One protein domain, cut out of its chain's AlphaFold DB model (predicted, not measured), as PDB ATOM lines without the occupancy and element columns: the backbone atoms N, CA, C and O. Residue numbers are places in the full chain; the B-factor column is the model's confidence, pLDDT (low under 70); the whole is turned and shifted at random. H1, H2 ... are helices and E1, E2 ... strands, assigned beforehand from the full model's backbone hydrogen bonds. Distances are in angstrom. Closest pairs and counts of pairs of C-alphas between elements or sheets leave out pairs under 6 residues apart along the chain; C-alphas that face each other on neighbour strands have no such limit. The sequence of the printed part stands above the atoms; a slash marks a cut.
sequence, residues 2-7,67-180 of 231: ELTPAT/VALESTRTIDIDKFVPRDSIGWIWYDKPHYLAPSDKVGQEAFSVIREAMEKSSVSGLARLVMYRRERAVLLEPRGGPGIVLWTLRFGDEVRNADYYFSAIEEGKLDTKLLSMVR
ATOM      1  N   GLU A   2     139.611 161.270 111.448       83.31
ATOM      2  CA  GLU A   2     139.492 159.841 111.164       83.31
ATOM      3  C   GLU A   2     138.114 159.561 110.556       83.31
ATOM      4  O   GLU A   2     137.109 160.124 111.002       83.31
ATOM      5  N   LEU A   3     138.085 158.733 109.509       86.56
ATOM      6  CA  LEU A   3     136.880 158.403 108.759       86.56
ATOM      7  C   LEU A   3     136.697 156.888 108.726       86.56
ATOM      8  O   LEU A   3     137.514 156.173 108.146       86.56
ATOM      9  N   THR A   4     135.599 156.414 109.309       89.25
ATOM     10  CA  THR A   4     135.328 154.980 109.474       89.25
ATOM     11  C   THR A   4     133.986 154.627 108.840       89.25
ATOM     12  O   THR A   4     133.004 155.309 109.122       89.25
ATOM     13  N   PRO A   5     133.877 153.579 108.002       91.50
ATOM     14  CA  PRO A   5     132.586 153.147 107.468       91.50
ATOM     15  C   PRO A   5     131.568 152.870 108.583       91.50
ATOM     16  O   PRO A   5     131.874 152.167 109.545       91.50
ATOM     17  N   ALA A   6     130.345 153.393 108.453       91.62
ATOM     18  CA  ALA A   6     129.291 153.188 109.453       91.62
ATOM     19  C   ALA A   6     128.604 151.814 109.326       91.62
ATOM     20  O   ALA A   6     127.844 151.405 110.203       91.62
ATOM     21  N   THR A   7     128.882 151.088 108.241       90.50
ATOM     22  CA  THR A   7     128.386 149.733 107.977       90.50
ATOM     23  C   THR A   7     129.549 148.758 107.843       90.50
ATOM     24  O   THR A   7     130.549 149.078 107.201       90.50
ATOM     25  N   VAL A  67     149.237 160.885  92.582       57.88
ATOM     26  CA  VAL A  67     148.038 161.693  92.282       57.88
ATOM     27  C   VAL A  67     147.076 161.750  93.478       57.88
ATOM     28  O   VAL A  67     146.422 162.765  93.715       57.88
ATOM     29  N   ALA A  68     146.981 160.676  94.267       50.38
ATOM     30  CA  ALA A  68     146.082 160.610  95.418       50.38
ATOM     31  C   ALA A  68     146.622 161.344  96.663       50.38
ATOM     32  O   ALA A  68     145.819 161.855  97.455       50.38
ATOM     33  N   LEU A  69     147.947 161.420  96.849       48.91
ATOM     34  CA  LEU A  69     148.581 161.953  98.064       48.91
ATOM     35  C   LEU A  69     148.467 163.481  98.215       48.91
ATOM     36  O   LEU A  69     148.432 163.974  99.342       48.91
ATOM     37  N   GLU A  70     148.359 164.240  97.119       45.53
ATOM     38  CA  GLU A  70     148.224 165.709  97.187       45.53
ATOM     39  C   GLU A  70     146.863 166.180  97.739       45.53
ATOM     40  O   GLU A  70     146.700 167.345  98.090       45.53
ATOM     41  N   SER A  71     145.885 165.281  97.886       49.03
ATOM     42  CA  SER A  71     144.478 165.638  98.137       49.03
ATOM     43  C   SER A  71     143.914 165.220  99.508       49.03
ATOM     44  O   SER A  71     142.743 165.453  99.805       49.03
ATOM     45  N   THR A  72     144.702 164.556 100.362       52.97
ATOM     46  CA  THR A  72     144.142 163.587 101.329       52.97
ATOM     47  C   THR A  72     143.859 164.085 102.757       52.97
ATOM     48  O   THR A  72     143.593 163.253 103.626       52.97
ATOM     49  N   ARG A  73     143.945 165.383 103.097       58.84
ATOM     50  CA  ARG A  73     143.952 165.777 104.534       58.84
ATOM     51  C   ARG A  73     143.034 166.905 104.991       58.84
ATOM     52  O   ARG A  73     142.950 167.117 106.202       58.84
ATOM     53  N   THR A  74     142.304 167.564 104.101       68.44
ATOM     54  CA  THR A  74     141.370 168.640 104.469       68.44
ATOM     55  C   THR A  74     139.977 168.357 103.919       68.44
ATOM     56  O   THR A  74     139.826 167.823 102.825       68.44
ATOM     57  N   ILE A  75     138.953 168.657 104.721       80.00
ATOM     58  CA  ILE A  75     137.561 168.662 104.268       80.00
ATOM     59  C   ILE A  75     137.167 170.123 104.142       80.00
ATOM     60  O   ILE A  75     136.977 170.799 105.155       80.00
ATOM     61  N   ASP A  76     137.039 170.586 102.906       82.12
ATOM     62  CA  ASP A  76     136.611 171.945 102.614       82.12
ATOM     63  C   ASP A  76     135.100 171.951 102.378       82.12
ATOM     64  O   ASP A  76     134.578 171.334 101.444       82.12
ATOM     65  N   ILE A  77     134.374 172.600 103.291       90.69
ATOM     66  CA  ILE A  77     132.921 172.741 103.191       90.69
ATOM     67  C   ILE A  77     132.624 173.831 102.165       90.69
ATOM     68  O   ILE A  77     132.848 175.011 102.418       90.69
ATOM     69  N   ASP A  78     132.076 173.423 101.024       91.44
ATOM     70  CA  ASP A  78     131.688 174.315  99.936       91.44
ATOM     71  C   ASP A  78     130.446 175.138 100.317       91.44
ATOM     72  O   ASP A  78     130.358 176.334 100.031       91.44
ATOM     73  N   LYS A  79     129.429 174.480 100.894       94.75
ATOM     74  CA  LYS A  79     128.098 175.065 101.145       94.75
ATOM     75  C   LYS A  79     127.432 174.444 102.366       94.75
ATOM     76  O   LYS A  79     127.715 173.309 102.723       94.75
ATOM     77  N   PHE A  80     126.462 175.151 102.936       96.75
ATOM     78  CA  PHE A  80     125.508 174.587 103.891       96.75
ATOM     79  C   PHE A  80     124.118 174.538 103.262       96.75
ATOM     80  O   PHE A  80     123.724 175.462 102.549       96.75
ATOM     81  N   VAL A  81     123.376 173.466 103.527       96.44
ATOM     82  CA  VAL A  81     122.007 173.259 103.037       96.44
ATOM     83  C   VAL A  81     121.090 172.842 104.185       96.44
ATOM     84  O   VAL A  81     121.575 172.230 105.137       96.44
ATOM     85  N   PRO A  82     119.776 173.136 104.142       96.12
ATOM     86  CA  PRO A  82     118.843 172.650 105.158       96.12
ATOM     87  C   PRO A  82     118.898 171.123 105.277       96.12
ATOM     88  O   PRO A  82     118.967 170.437 104.254       96.12
ATOM     89  N   ARG A  83     118.843 170.591 106.505       89.00
ATOM     90  CA  ARG A  83     119.026 169.151 106.778       89.00
ATOM     91  C   ARG A  83     118.123 168.244 105.933       89.00
ATOM     92  O   ARG A  83     118.595 167.238 105.418       89.00
ATOM     93  N   ASP A  84     116.874 168.650 105.721       89.56
ATOM     94  CA  ASP A  84     115.859 167.851 105.018       89.56
ATOM     95  C   ASP A  84     115.738 168.181 103.517       89.56
ATOM     96  O   ASP A  84     114.799 167.751 102.850       89.56
ATOM     97  N   SER A  85     116.662 168.977 102.966       92.50
ATOM     98  CA  SER A  85     116.596 169.408 101.559       92.50
ATOM     99  C   SER A  85     117.096 168.362 100.560       92.50
ATOM    100  O   SER A  85     116.751 168.426  99.380       92.50
ATOM    101  N   ILE A  86     117.902 167.396 101.009       90.62
ATOM    102  CA  ILE A  86     118.476 166.360 100.149       90.62
ATOM    103  C   ILE A  86     117.607 165.107 100.225       90.62
ATOM    104  O   ILE A  86     117.408 164.519 101.284       90.62
ATOM    105  N   GLY A  87     117.096 164.671  99.073       91.06
ATOM    106  CA  GLY A  87     116.318 163.438  98.978       91.06
ATOM    107  C   GLY A  87     117.160 162.191  99.269       91.06
ATOM    108  O   GLY A  87     118.314 162.100  98.850       91.06
ATOM    109  N   TRP A  88     116.550 161.186  99.906       91.25
ATOM    110  CA  TRP A  88     117.181 159.902 100.267       91.25
ATOM    111  C   TRP A  88     117.872 159.191  99.083       91.25
ATOM    112  O   TRP A  88     118.822 158.435  99.271       91.25
ATOM    113  N   ILE A  89     117.431 159.460  97.850       93.38
ATOM    114  CA  ILE A  89     117.988 158.875  96.627       93.38
ATOM    115  C   ILE A  89     119.404 159.371  96.296       93.38
ATOM    116  O   ILE A  89     120.102 158.730  95.517       93.38
ATOM    117  N   TRP A  90     119.865 160.472  96.890       94.69
ATOM    118  CA  TRP A  90     121.211 161.005  96.654       94.69
ATOM    119  C   TRP A  90     122.279 160.379  97.554       94.69
ATOM    120  O   TRP A  90     123.465 160.484  97.258       94.69
ATOM    121  N   TYR A  91     121.881 159.708  98.633       94.25
ATOM    122  CA  TYR A  91     122.794 159.119  99.608       94.25
ATOM    123  C   TYR A  91     123.341 157.770  99.117       94.25
ATOM    124  O   TYR A  91     122.570 156.902  98.701       94.25
ATOM    125  N   ASP A  92     124.660 157.580  99.196       93.25
ATOM    126  CA  ASP A  92     125.350 156.339  98.819       93.25
ATOM    127  C   ASP A  92     125.826 155.550 100.052       93.25
ATOM    128  O   ASP A  92     125.180 154.575 100.436       93.25
ATOM    129  N   LYS A  93     126.919 155.966 100.712       92.81
ATOM    130  CA  LYS A  93     127.514 155.228 101.841       92.81
ATOM    131  C   LYS A  93     127.767 156.110 103.066       92.81
ATOM    132  O   LYS A  93     128.442 157.138 102.947       92.81
ATOM    133  N   PRO A  94     127.309 155.687 104.257       95.25
ATOM    134  CA  PRO A  94     127.554 156.410 105.494       95.25
ATOM    135  C   PRO A  94     128.917 156.063 106.106       95.25
ATOM    136  O   PRO A  94     129.359 154.911 106.111       95.25
ATOM    137  N   HIS A  95     129.549 157.070 106.691       93.12
ATOM    138  CA  HIS A  95     130.807 157.002 107.419       93.12
ATOM    139  C   HIS A  95     130.702 157.846 108.693       93.12
ATOM    140  O   HIS A  95     130.002 158.856 108.727       93.12
ATOM    141  N   TYR A  96     131.407 157.454 109.744       92.44
ATOM    142  CA  TYR A  96     131.592 158.260 110.940       92.44
ATOM    143  C   TYR A  96     132.856 159.095 110.800       92.44
ATOM    144  O   TYR A  96     133.928 158.555 110.522       92.44
ATOM    145  N   LEU A  97     132.715 160.402 111.005       90.00
ATOM    146  CA  LEU A  97     133.813 161.355 111.022       90.00
ATOM    147  C   LEU A  97     134.105 161.770 112.467       90.00
ATOM    148  O   LEU A  97     133.217 162.260 113.173       90.00
ATOM    149  N   ALA A  98     135.360 161.600 112.885       88.12
ATOM    150  CA  ALA A  98     135.851 161.975 114.207       88.12
ATOM    151  C   ALA A  98     137.140 162.820 114.116       88.12
ATOM    152  O   ALA A  98     137.919 162.685 113.165       88.12
ATOM    153  N   PRO A  99     137.405 163.714 115.084       86.94
ATOM    154  CA  PRO A  99     138.678 164.424 115.154       86.94
ATOM    155  C   PRO A  99     139.816 163.458 115.524       86.94
ATOM    156  O   PRO A  99     139.639 162.571 116.351       86.94
ATOM    157  N   SER A 100     140.994 163.641 114.920       82.44
ATOM    158  CA  SER A 100     142.183 162.795 115.149       82.44
ATOM    159  C   SER A 100     143.129 163.337 116.222       82.44
ATOM    160  O   SER A 100     143.982 162.612 116.724       82.44
ATOM    161  N   ASP A 101     143.024 164.625 116.542       81.31
ATOM    162  CA  ASP A 101     143.944 165.346 117.416       81.31
ATOM    163  C   ASP A 101     143.201 166.410 118.239       81.31
ATOM    164  O   ASP A 101     142.079 166.810 117.920       81.31
ATOM    165  N   LYS A 102     143.839 166.861 119.326       75.25
ATOM    166  CA  LYS A 102     143.229 167.778 120.302       75.25
ATOM    167  C   LYS A 102     142.897 169.152 119.722       75.25
ATOM    168  O   LYS A 102     141.913 169.747 120.145       75.25
ATOM    169  N   VAL A 103     143.700 169.654 118.783       72.25
ATOM    170  CA  VAL A 103     143.475 170.973 118.170       72.25
ATOM    171  C   VAL A 103     142.288 170.893 117.210       72.25
ATOM    172  O   VAL A 103     141.379 171.719 117.268       72.25
ATOM    173  N   GLY A 104     142.228 169.839 116.394       80.44
ATOM    174  CA  GLY A 104     141.097 169.556 115.517       80.44
ATOM    175  C   GLY A 104     139.789 169.295 116.270       80.44
ATOM    176  O   GLY A 104     138.722 169.577 115.734       80.44
ATOM    177  N   GLN A 105     139.841 168.803 117.512       87.44
ATOM    178  CA  GLN A 105     138.653 168.495 118.314       87.44
ATOM    179  C   GLN A 105     137.811 169.729 118.664       87.44
ATOM    180  O   GLN A 105     136.579 169.656 118.612       87.44
ATOM    181  N   GLU A 106     138.441 170.851 119.013       86.81
ATOM    182  CA  GLU A 106     137.720 172.083 119.352       86.81
ATOM    183  C   GLU A 106     137.014 172.651 118.116       86.81
ATOM    184  O   GLU A 106     135.793 172.819 118.126       86.81
ATOM    185  N   ALA A 107     137.754 172.833 117.017       86.19
ATOM    186  CA  ALA A 107     137.200 173.308 115.750       86.19
ATOM    187  C   ALA A 107     136.076 172.392 115.232       86.19
ATOM    188  O   ALA A 107     135.008 172.869 114.848       86.19
ATOM    189  N   PHE A 108     136.277 171.073 115.296       89.44
ATOM    190  CA  PHE A 108     135.265 170.078 114.936       89.44
ATOM    191  C   PHE A 108     133.986 170.237 115.765       89.44
ATOM    192  O   PHE A 108     132.883 170.238 115.218       89.44
ATOM    193  N   SER A 109     134.122 170.416 117.081       91.06
ATOM    194  CA  SER A 109     132.981 170.563 117.989       91.06
ATOM    195  C   SER A 109     132.200 171.848 117.718       91.06
ATOM    196  O   SER A 109     130.969 171.814 117.713       91.06
ATOM    197  N   VAL A 110     132.898 172.955 117.448       92.12
ATOM    198  CA  VAL A 110     132.284 174.246 117.104       92.12
ATOM    199  C   VAL A 110     131.510 174.149 115.791       92.12
ATOM    200  O   VAL A 110     130.352 174.557 115.743       92.12
ATOM    201  N   ILE A 111     132.104 173.569 114.743       91.50
ATOM    202  CA  ILE A 111     131.444 173.407 113.436       91.50
ATOM    203  C   ILE A 111     130.212 172.502 113.562       91.50
ATOM    204  O   ILE A 111     129.138 172.853 113.076       91.50
ATOM    205  N   ARG A 112     130.341 171.364 114.259       94.12
ATOM    206  CA  ARG A 112     129.223 170.443 114.526       94.12
ATOM    207  C   ARG A 112     128.070 171.159 115.229       94.12
ATOM    208  O   ARG A 112     126.927 171.051 114.793       94.12
ATOM    209  N   GLU A 113     128.365 171.893 116.299       94.50
ATOM    210  CA  GLU A 113     127.356 172.612 117.083       94.50
ATOM    211  C   GLU A 113     126.705 173.745 116.277       94.50
ATOM    212  O   GLU A 113     125.493 173.942 116.357       94.50
ATOM    213  N   ALA A 114     127.480 174.466 115.463       94.75
ATOM    214  CA  ALA A 114     126.958 175.505 114.582       94.75
ATOM    215  C   ALA A 114     125.987 174.933 113.535       94.75
ATOM    216  O   ALA A 114     124.918 175.511 113.320       94.75
ATOM    217  N   MET A 115     126.319 173.787 112.928       95.44
ATOM    218  CA  MET A 115     125.428 173.084 111.998       95.44
ATOM    219  C   MET A 115     124.148 172.598 112.688       95.44
ATOM    220  O   MET A 115     123.058 172.795 112.149       95.44
ATOM    221  N   GLU A 116     124.260 172.026 113.892       94.56
ATOM    222  CA  GLU A 116     123.109 171.549 114.670       94.56
ATOM    223  C   GLU A 116     122.149 172.696 115.004       94.56
ATOM    224  O   GLU A 116     120.967 172.639 114.667       94.56
ATOM    225  N   LYS A 117     122.664 173.789 115.585       94.81
ATOM    226  CA  LYS A 117     121.850 174.958 115.956       94.81
ATOM    227  C   LYS A 117     121.217 175.655 114.758       94.81
ATOM    228  O   LYS A 117     120.150 176.244 114.895       94.81
ATOM    229  N   SER A 118     121.866 175.583 113.600       95.94
ATOM    230  CA  SER A 118     121.359 176.180 112.364       95.94
ATOM    231  C   SER A 118     120.447 175.231 111.577       95.94
ATOM    232  O   SER A 118     119.892 175.647 110.567       95.94
ATOM    233  N   SER A 119     120.262 173.977 112.019       94.19
ATOM    234  CA  SER A 119     119.484 172.946 111.308       94.19
ATOM    235  C   SER A 119     119.938 172.728 109.855       94.19
ATOM    236  O   SER A 119     119.131 172.497 108.949       94.19
ATOM    237  N   VAL A 120     121.252 172.796 109.629       96.38
ATOM    238  CA  VAL A 120     121.879 172.613 108.312       96.38
ATOM    239  C   VAL A 120     122.832 171.422 108.301       96.38
ATOM    240  O   VAL A 120     123.292 170.953 109.343       96.38
ATOM    241  N   SER A 121     123.150 170.975 107.093       96.38
ATOM    242  CA  SER A 121     124.187 169.999 106.779       96.38
ATOM    243  C   SER A 121     125.221 170.643 105.852       96.38
ATOM    244  O   SER A 121     124.883 171.508 105.040       96.38
ATOM    245  N   GLY A 122     126.487 170.246 105.974       95.81
ATOM    246  CA  GLY A 122     127.580 170.760 105.146       95.81
ATOM    247  C   GLY A 122     127.774 169.925 103.882       95.81
ATOM    248  O   GLY A 122     127.933 168.715 103.970       95.81
ATOM    249  N   LEU A 123     127.792 170.552 102.711       95.06
ATOM    250  CA  LEU A 123     128.240 169.942 101.463       95.06
ATOM    251  C   LEU A 123     129.728 170.211 101.284       95.06
ATOM    252  O   LEU A 123     130.162 171.360 101.345       95.06
ATOM    253  N   ALA A 124     130.489 169.154 101.041       92.62
ATOM    254  CA  ALA A 124     131.931 169.220 100.867       92.62
ATOM    255  C   ALA A 124     132.388 168.250  99.776       92.62
ATOM    256  O   ALA A 124     131.623 167.401  99.304       92.62
ATOM    257  N   ARG A 125     133.662 168.355  99.409       87.75
ATOM    258  CA  ARG A 125     134.362 167.356  98.604       87.75
ATOM    259  C   ARG A 125     135.565 166.834  99.370       87.75
ATOM    260  O   ARG A 125     136.212 167.575 100.102       87.75
ATOM    261  N   LEU A 126     135.815 165.536  99.249       84.31
ATOM    262  CA  LEU A 126     137.013 164.908  99.801       84.31
ATOM    263  C   LEU A 126     137.431 163.717  98.952       84.31
ATOM    264  O   LEU A 126     136.601 163.070  98.306       84.31
ATOM    265  N   VAL A 127     138.721 163.400  98.986       79.44
ATOM    266  CA  VAL A 127     139.254 162.234  98.288       79.44
ATOM    267  C   VAL A 127     139.152 160.996  99.169       79.44
ATOM    268  O   VAL A 127     139.686 160.931 100.273       79.44
ATOM    269  N   MET A 128     138.440 159.996  98.660       76.44
ATOM    270  CA  MET A 128     138.213 158.707  99.297       76.44
ATOM    271  C   MET A 128     138.417 157.604  98.260       76.44
ATOM    272  O   MET A 128     137.888 157.677  97.152       76.44
ATOM    273  N   TYR A 129     139.164 156.557  98.615       74.69
ATOM    274  CA  TYR A 129     139.449 155.427  97.718       74.69
ATOM    275  C   TYR A 129     140.016 155.870  96.354       74.69
ATOM    276  O   TYR A 129     139.542 155.432  95.307       74.69
ATOM    277  N   ARG A 130     141.012 156.770  96.377       71.69
ATOM    278  CA  ARG A 130     141.675 157.331  95.182       71.69
ATOM    279  C   ARG A 130     140.721 158.092  94.230       71.69
ATOM    280  O   ARG A 130     141.033 158.259  93.057       71.69
ATOM    281  N   ARG A 131     139.550 158.547  94.704       75.25
ATOM    282  CA  ARG A 131     138.601 159.370  93.930       75.25
ATOM    283  C   ARG A 131     138.041 160.514  94.766       75.25
ATOM    284  O   ARG A 131     137.685 160.314  95.925       75.25
ATOM    285  N   GLU A 132     137.916 161.694  94.170       82.25
ATOM    286  CA  GLU A 132     137.151 162.786  94.772       82.25
ATOM    287  C   GLU A 132     135.665 162.410  94.814       82.25
ATOM    288  O   GLU A 132     135.107 161.881  93.849       82.25
ATOM    289  N   ARG A 133     135.027 162.645  95.958       86.56
ATOM    290  CA  ARG A 133     133.603 162.397  96.164       86.56
ATOM    291  C   ARG A 133     132.945 163.635  96.740       86.56
ATOM    292  O   ARG A 133     133.477 164.254  97.661       86.56
ATOM    293  N   ALA A 134     131.755 163.946  96.236       91.12
ATOM    294  CA  ALA A 134     130.842 164.843  96.922       91.12
ATOM    295  C   ALA A 134     130.319 164.152  98.187       91.12
ATOM    296  O   ALA A 134     129.974 162.964  98.166       91.12
ATOM    297  N   VAL A 135     130.276 164.890  99.292       94.00
ATOM    298  CA  VAL A 135     129.850 164.368 100.588       94.00
ATOM    299  C   VAL A 135     128.915 165.335 101.301       94.00
ATOM    300  O   VAL A 135     128.996 166.552 101.125       94.00
ATOM    301  N   LEU A 136     128.050 164.776 102.141       95.44
ATOM    302  CA  LEU A 136     127.209 165.509 103.073       95.44
ATOM    303  C   LEU A 136     127.663 165.232 104.506       95.44
ATOM    304  O   LEU A 136     127.772 164.078 104.913       95.44
ATOM    305  N   LEU A 137     127.890 166.291 105.271       95.00
ATOM    306  CA  LEU A 137     128.244 166.277 106.683       95.00
ATOM    307  C   LEU A 137     126.996 166.597 107.504       95.00
ATOM    308  O   LEU A 137     126.481 167.714 107.447       95.00
ATOM    309  N   GLU A 138     126.525 165.629 108.282       94.56
ATOM    310  CA  GLU A 138     125.346 165.769 109.131       94.56
ATOM    311  C   GLU A 138     125.745 165.605 110.608       94.56
ATOM    312  O   GLU A 138     126.266 164.551 110.993       94.56
ATOM    313  N   PRO A 139     125.530 166.614 111.471       92.12
ATOM    314  CA  PRO A 139     125.757 166.461 112.904       92.12
ATOM    315  C   PRO A 139     124.670 165.538 113.481       92.12
ATOM    316  O   PRO A 139     123.537 165.942 113.716       92.12
ATOM    317  N   ARG A 140     124.991 164.252 113.656       84.38
ATOM    318  CA  ARG A 140     124.033 163.226 114.092       84.38
ATOM    319  C   ARG A 140     124.730 162.126 114.885       84.38
ATOM    320  O   ARG A 140     125.883 161.801 114.622       84.38
ATOM    321  N   GLY A 141     124.022 161.537 115.852       67.75
ATOM    322  CA  GLY A 141     124.534 160.404 116.638       67.75
ATOM    323  C   GLY A 141     125.452 160.780 117.809       67.75
ATOM    324  O   GLY A 141     126.289 159.975 118.206       67.75
ATOM    325  N   GLY A 142     125.304 161.982 118.379       80.62
ATOM    326  CA  GLY A 142     126.055 162.428 119.559       80.62
ATOM    327  C   GLY A 142     127.172 163.426 119.215       80.62
ATOM    328  O   GLY A 142     126.906 164.389 118.495       80.62
ATOM    329  N   PRO A 143     128.406 163.255 119.733       84.56
ATOM    330  CA  PRO A 143     129.482 164.232 119.553       84.56
ATOM    331  C   PRO A 143     130.145 164.184 118.168       84.56
ATOM    332  O   PRO A 143     131.051 164.972 117.928       84.56
ATOM    333  N   GLY A 144     129.741 163.265 117.285       88.25
ATOM    334  CA  GLY A 144     130.332 163.064 115.961       88.25
ATOM    335  C   GLY A 144     129.565 163.729 114.816       88.25
ATOM    336  O   GLY A 144     128.557 164.412 115.013       88.25
ATOM    337  N   ILE A 145     130.058 163.495 113.601       93.12
ATOM    338  CA  ILE A 145     129.393 163.841 112.343       93.12
ATOM    339  C   ILE A 145     129.216 162.549 111.546       93.12
ATOM    340  O   ILE A 145     130.163 161.774 111.388       93.12
ATOM    341  N   VAL A 146     128.007 162.321 111.037       95.00
ATOM    342  CA  VAL A 146     127.760 161.296 110.024       95.00
ATOM    343  C   VAL A 146     128.046 161.920 108.668       95.00
ATOM    344  O   VAL A 146     127.458 162.930 108.293       95.00
ATOM    345  N   LEU A 147     128.977 161.316 107.946       94.25
ATOM    346  CA  LEU A 147     129.353 161.693 106.599       94.25
ATOM    347  C   LEU A 147     128.706 160.732 105.612       94.25
ATOM    348  O   LEU A 147     128.953 159.529 105.652       94.25
ATOM    349  N   TRP A 148     127.923 161.258 104.685       95.38
ATOM    350  CA  TRP A 148     127.370 160.491 103.582       95.38
ATOM    351  C   TRP A 148     128.129 160.788 102.302       95.38
ATOM    352  O   TRP A 148     128.248 161.949 101.918       95.38
ATOM    353  N   THR A 149     128.612 159.757 101.608       93.62
ATOM    354  CA  THR A 149     128.976 159.929 100.196       93.62
ATOM    355  C   THR A 149     127.707 160.157  99.386       93.62
ATOM    356  O   THR A 149     126.668 159.552  99.667       93.62
ATOM    357  N   LEU A 150     127.786 161.045  98.399       94.12
ATOM    358  CA  LEU A 150     126.671 161.368  97.519       94.12
ATOM    359  C   LEU A 150     126.854 160.722  96.146       94.12
ATOM    360  O   LEU A 150     127.981 160.559  95.670       94.12
ATOM    361  N   ARG A 151     125.727 160.370  95.528       92.50
ATOM    362  CA  ARG A 151     125.643 159.969  94.122       92.50
ATOM    363  C   ARG A 151     125.826 161.176  93.209       92.50
ATOM    364  O   ARG A 151     125.423 162.288  93.564       92.50
ATOM    365  N   PHE A 152     126.399 160.959  92.033       85.12
ATOM    366  CA  PHE A 152     126.517 162.002  91.015       85.12
ATOM    367  C   PHE A 152     125.187 162.230  90.282       85.12
ATOM    368  O   PHE A 152     124.286 161.391  90.293       85.12
ATOM    369  N   GLY A 153     125.040 163.415  89.679       80.12
ATOM    370  CA  GLY A 153     123.795 163.874  89.046       80.12
ATOM    371  C   GLY A 153     123.259 162.951  87.951       80.12
ATOM    372  O   GLY A 153     122.053 162.833  87.774       80.12
ATOM    373  N   ASP A 154     124.160 162.285  87.242       85.94
ATOM    374  CA  ASP A 154     123.899 161.326  86.173       85.94
ATOM    375  C   ASP A 154     123.544 159.916  86.679       85.94
ATOM    376  O   ASP A 154     122.941 159.128  85.949       85.94
ATOM    377  N   GLU A 155     123.851 159.598  87.938       88.38
ATOM    378  CA  GLU A 155     123.517 158.311  88.559       88.38
ATOM    379  C   GLU A 155     122.050 158.249  89.021       88.38
ATOM    380  O   GLU A 155     121.469 157.162  89.133       88.38
ATOM    381  N   VAL A 156     121.427 159.403  89.291       92.25
ATOM    382  CA  VAL A 156     120.042 159.493  89.770       92.25
ATOM    383  C   VAL A 156     119.087 159.690  88.599       92.25
ATOM    384  O   VAL A 156     119.046 160.732  87.950       92.25
ATOM    385  N   ARG A 157     118.258 158.675  88.344       92.56
ATOM    386  CA  ARG A 157     117.251 158.732  87.280       92.56
ATOM    387  C   ARG A 157     116.075 159.621  87.681       92.56
ATOM    388  O   ARG A 157     115.613 159.563  88.820       92.56
ATOM    389  N   ASN A 158     115.542 160.380  86.723       90.00
ATOM    390  CA  ASN A 158     114.330 161.166  86.942       90.00
ATOM    391  C   ASN A 158     113.102 160.235  87.049       90.00
ATOM    392  O   ASN A 158     112.812 159.463  86.132       90.00
ATOM    393  N   ALA A 159     112.398 160.326  88.179       91.38
ATOM    394  CA  ALA A 159     111.209 159.545  88.493       91.38
ATOM    395  C   ALA A 159     110.022 159.836  87.556       91.38
ATOM    396  O   ALA A 159     109.242 158.926  87.281       91.38
ATOM    397  N   ASP A 160     109.922 161.050  87.006       90.19
ATOM    398  CA  ASP A 160     108.822 161.472  86.128       90.19
ATOM    399  C   ASP A 160     108.685 160.559  84.906       90.19
ATOM    400  O   ASP A 160     107.578 160.209  84.503       90.19
ATOM    401  N   TYR A 161     109.807 160.085  84.352       91.12
ATOM    402  CA  TYR A 161     109.786 159.142  83.232       91.12
ATOM    403  C   TYR A 161     109.088 157.828  83.592       91.12
ATOM    404  O   TYR A 161     108.358 157.272  82.775       91.12
ATOM    405  N   TYR A 162     109.282 157.348  84.819       90.94
ATOM    406  CA  TYR A 162     108.737 156.076  85.290       90.94
ATOM    407  C   TYR A 162     107.300 156.201  85.795       90.94
ATOM    408  O   TYR A 162     106.538 155.241  85.703       90.94
ATOM    409  N   PHE A 163     106.925 157.366  86.321       93.69
ATOM    410  CA  PHE A 163     105.590 157.613  86.868       93.69
ATOM    411  C   PHE A 163     104.635 158.275  85.874       93.69
ATOM    412  O   PHE A 163     103.448 158.373  86.163       93.69
ATOM    413  N   SER A 164     105.111 158.647  84.682       88.38
ATOM    414  CA  SER A 164     104.320 159.298  83.628       88.38
ATOM    415  C   SER A 164     103.027 158.570  83.236       88.38
ATOM    416  O   SER A 164     102.062 159.215  82.839       88.38
ATOM    417  N   ALA A 165     102.991 157.239  83.352       89.12
ATOM    418  CA  ALA A 165     101.822 156.419  83.027       89.12
ATOM    419  C   ALA A 165     100.864 156.195  84.213       89.12
ATOM    420  O   ALA A 165      99.836 155.538  84.055       89.12
ATOM    421  N   ILE A 166     101.203 156.678  85.412       90.56
ATOM    422  CA  ILE A 166     100.364 156.525  86.600       90.56
ATOM    423  C   ILE A 166      99.327 157.649  86.594       90.56
ATOM    424  O   ILE A 166      99.637 158.802  86.881       90.56
ATOM    425  N   GLU A 167      98.082 157.309  86.270       85.62
ATOM    426  CA  GLU A 167      96.976 158.265  86.300       85.62
ATOM    427  C   GLU A 167      96.499 158.516  87.740       85.62
ATOM    428  O   GLU A 167      96.157 157.584  88.477       85.62
ATOM    429  N   GLU A 168      96.398 159.787  88.135       80.81
ATOM    430  CA  GLU A 168      95.711 160.176  89.368       80.81
ATOM    431  C   GLU A 168      94.189 160.049  89.182       80.81
ATOM    432  O   GLU A 168      93.485 160.972  88.772       80.81
ATOM    433  N   GLY A 169      93.671 158.849  89.447       81.94
ATOM    434  CA  GLY A 169      92.244 158.542  89.380       81.94
ATOM    435  C   GLY A 169      91.452 158.977  90.620       81.94
ATOM    436  O   GLY A 169      91.995 159.243  91.695       81.94
ATOM    437  N   LYS A 170      90.116 158.984  90.506       84.50
ATOM    438  CA  LYS A 170      89.228 159.166  91.669       84.50
ATOM    439  C   LYS A 170      89.378 157.990  92.637       84.50
ATOM    440  O   LYS A 170      89.134 156.843  92.270       84.50
ATOM    441  N   LEU A 171      89.718 158.292  93.886       87.19
ATOM    442  CA  LEU A 171      89.881 157.298  94.944       87.19
ATOM    443  C   LEU A 171      88.527 156.892  95.545       87.19
ATOM    444  O   LEU A 171      87.710 157.746  95.893       87.19
ATOM    445  N   ASP A 172      88.311 155.588  95.736       92.38
ATOM    446  CA  ASP A 172      87.192 155.079  96.537       92.38
ATOM    447  C   ASP A 172      87.442 155.393  98.023       92.38
ATOM    448  O   ASP A 172      88.353 154.857  98.664       92.38
ATOM    449  N   THR A 173      86.611 156.270  98.588       93.94
ATOM    450  CA  THR A 173      86.732 156.744  99.972       93.94
ATOM    451  C   THR A 173      86.504 155.640 101.007       93.94
ATOM    452  O   THR A 173      87.108 155.677 102.086       93.94
ATOM    453  N   LYS A 174      85.678 154.632 100.697       94.31
ATOM    454  CA  LYS A 174      85.428 153.485 101.577       94.31
ATOM    455  C   LYS A 174      86.653 152.580 101.617       94.31
ATOM    456  O   LYS A 174      87.098 152.220 102.710       94.31
ATOM    457  N   LEU A 175      87.223 152.266 100.453       93.62
ATOM    458  CA  LEU A 175      88.452 151.477 100.358       93.62
ATOM    459  C   LEU A 175      89.624 152.197 101.040       93.62
ATOM    460  O   LEU A 175      90.325 151.590 101.848       93.62
ATOM    461  N   LEU A 176      89.774 153.505 100.807       95.06
ATOM    462  CA  LEU A 176      90.785 154.332 101.466       95.06
ATOM    463  C   LEU A 176      90.667 154.261 102.995       95.06
ATOM    464  O   LEU A 176      91.666 154.086 103.687       95.06
ATOM    465  N   SER A 177      89.450 154.360 103.537       96.19
ATOM    466  CA  SER A 177      89.209 154.262 104.982       96.19
ATOM    467  C   SER A 177      89.592 152.889 105.551       96.19
ATOM    468  O   SER A 177      90.230 152.812 106.603       96.19
ATOM    469  N   MET A 178      89.263 151.803 104.842       96.81
ATOM    470  CA  MET A 178      89.651 150.444 105.240       96.81
ATOM    471  C   MET A 178      91.173 150.266 105.250       96.81
ATOM    472  O   MET A 178      91.726 149.785 106.238       96.81
ATOM    473  N   VAL A 179      91.855 150.709 104.191       97.19
ATOM    474  CA  VAL A 179      93.319 150.623 104.091       97.19
ATOM    475  C   VAL A 179      93.992 151.484 105.163       97.19
ATOM    476  O   VAL A 179      94.938 151.029 105.798       97.19
ATOM    477  N   ARG A 180      93.477 152.686 105.459       97.38
ATOM    478  CA  ARG A 180      94.013 153.539 106.538       97.38
ATOM    479  C   ARG A 180      93.924 152.884 107.916       97.38
ATOM    480  O   ARG A 180      94.847 153.052 108.708       97.38
TER     481      ARG A 180
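What this domain is: This is residues 2 to 7 and 67 to 180 of the 231 residues of the protein "Ku domain-containing protein" of Ochrobactrum intermedium 229E (UniProt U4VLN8). A strongly twisted sheet of six strands forms a wall with one long helix, H1, packed over one of its faces, and from this body a long tail sticks out, residues 158 to 180, with the short helices H2 and H3. The tail makes much of the length: the whole spans 63 by 34 by 26 A, the body without it 41 by 35 by 26 A. The printed part has 120 residues, with three named helices and six named strands in the order E1 E2 E3 H1 E4 E5 E6 H2 H3. The sheet runs E1 E3 E6 E5 E4 E2, all antiparallel, and the class is mixed, helices and strands. The whole is loose, with a radius of gyration of the C-alphas of 19.5 A.

How they stand to each other: E1, residues 2 to 5, is an edge strand and the antiparallel neighbour of E3, residues 91 to 98; N 4 and O 96 are 3.0 A apart, within hydrogen-bond range. E3 pairs next with E6, residues 145 to 150, where N 95 and O 147 are 2.7 A apart. E6 is the neighbour of E5, residues 131 to 138, with N 148 and O 136 at 2.8 A. E5 is the neighbour of E4, residues 120 to 128, with N 135 and O 124 at 2.8 A. E4 bends by 56 degrees at residue 125. The other edge strand, E2, residues 76 to 82, pairs with E4, N 81 and O 121 being 2.9 A apart. E4, E5 and E6 form a meander, each strand the antiparallel neighbour of the one before; E4 and E5 are a hairpin, as are E5 and E6. H1, residues 102 to 118, is on the sheet at a height of 9.3 A, giving two layers, a helix on one face of a sheet. It is over E5, slantwise to the strands at 43 degrees to E5 on the local plane. The closest C-alphas of H1 and E4 are those of Met 115 and Ser 121, 6.2 A apart. H2, residues 159 to 163, and H3, residues 173 to 180, are not on the sheet and are apart from each other. In H2 and H3 every O i to N i+4 pair is within hydrogen-bond range; in H1, 11 of 13 are.

Where its parts are: E1 begins at C-alpha 2, (139.492, 159.841, 111.164). E2 is 18.0 A long, E3 19.8 A. H1 runs 24.7 A from C-alpha 102, (143.229, 167.778, 120.302). E4 is 23.3 A long, E5 21.2 A and E6 15.3 A. H3 ends at C-alpha 180, (94.013, 153.539, 106.538).

The domain as a whole: The two C-alphas farthest apart, those of Glu 70 and Lys 174, are 64.1 A apart. Residues 8 to 66 are not printed; C-alphas 7 and 67 are 27.8 A apart across the cut. Of the links that are printed whole, none is long. Residues 67 to 74 and 141 have pLDDT under 70.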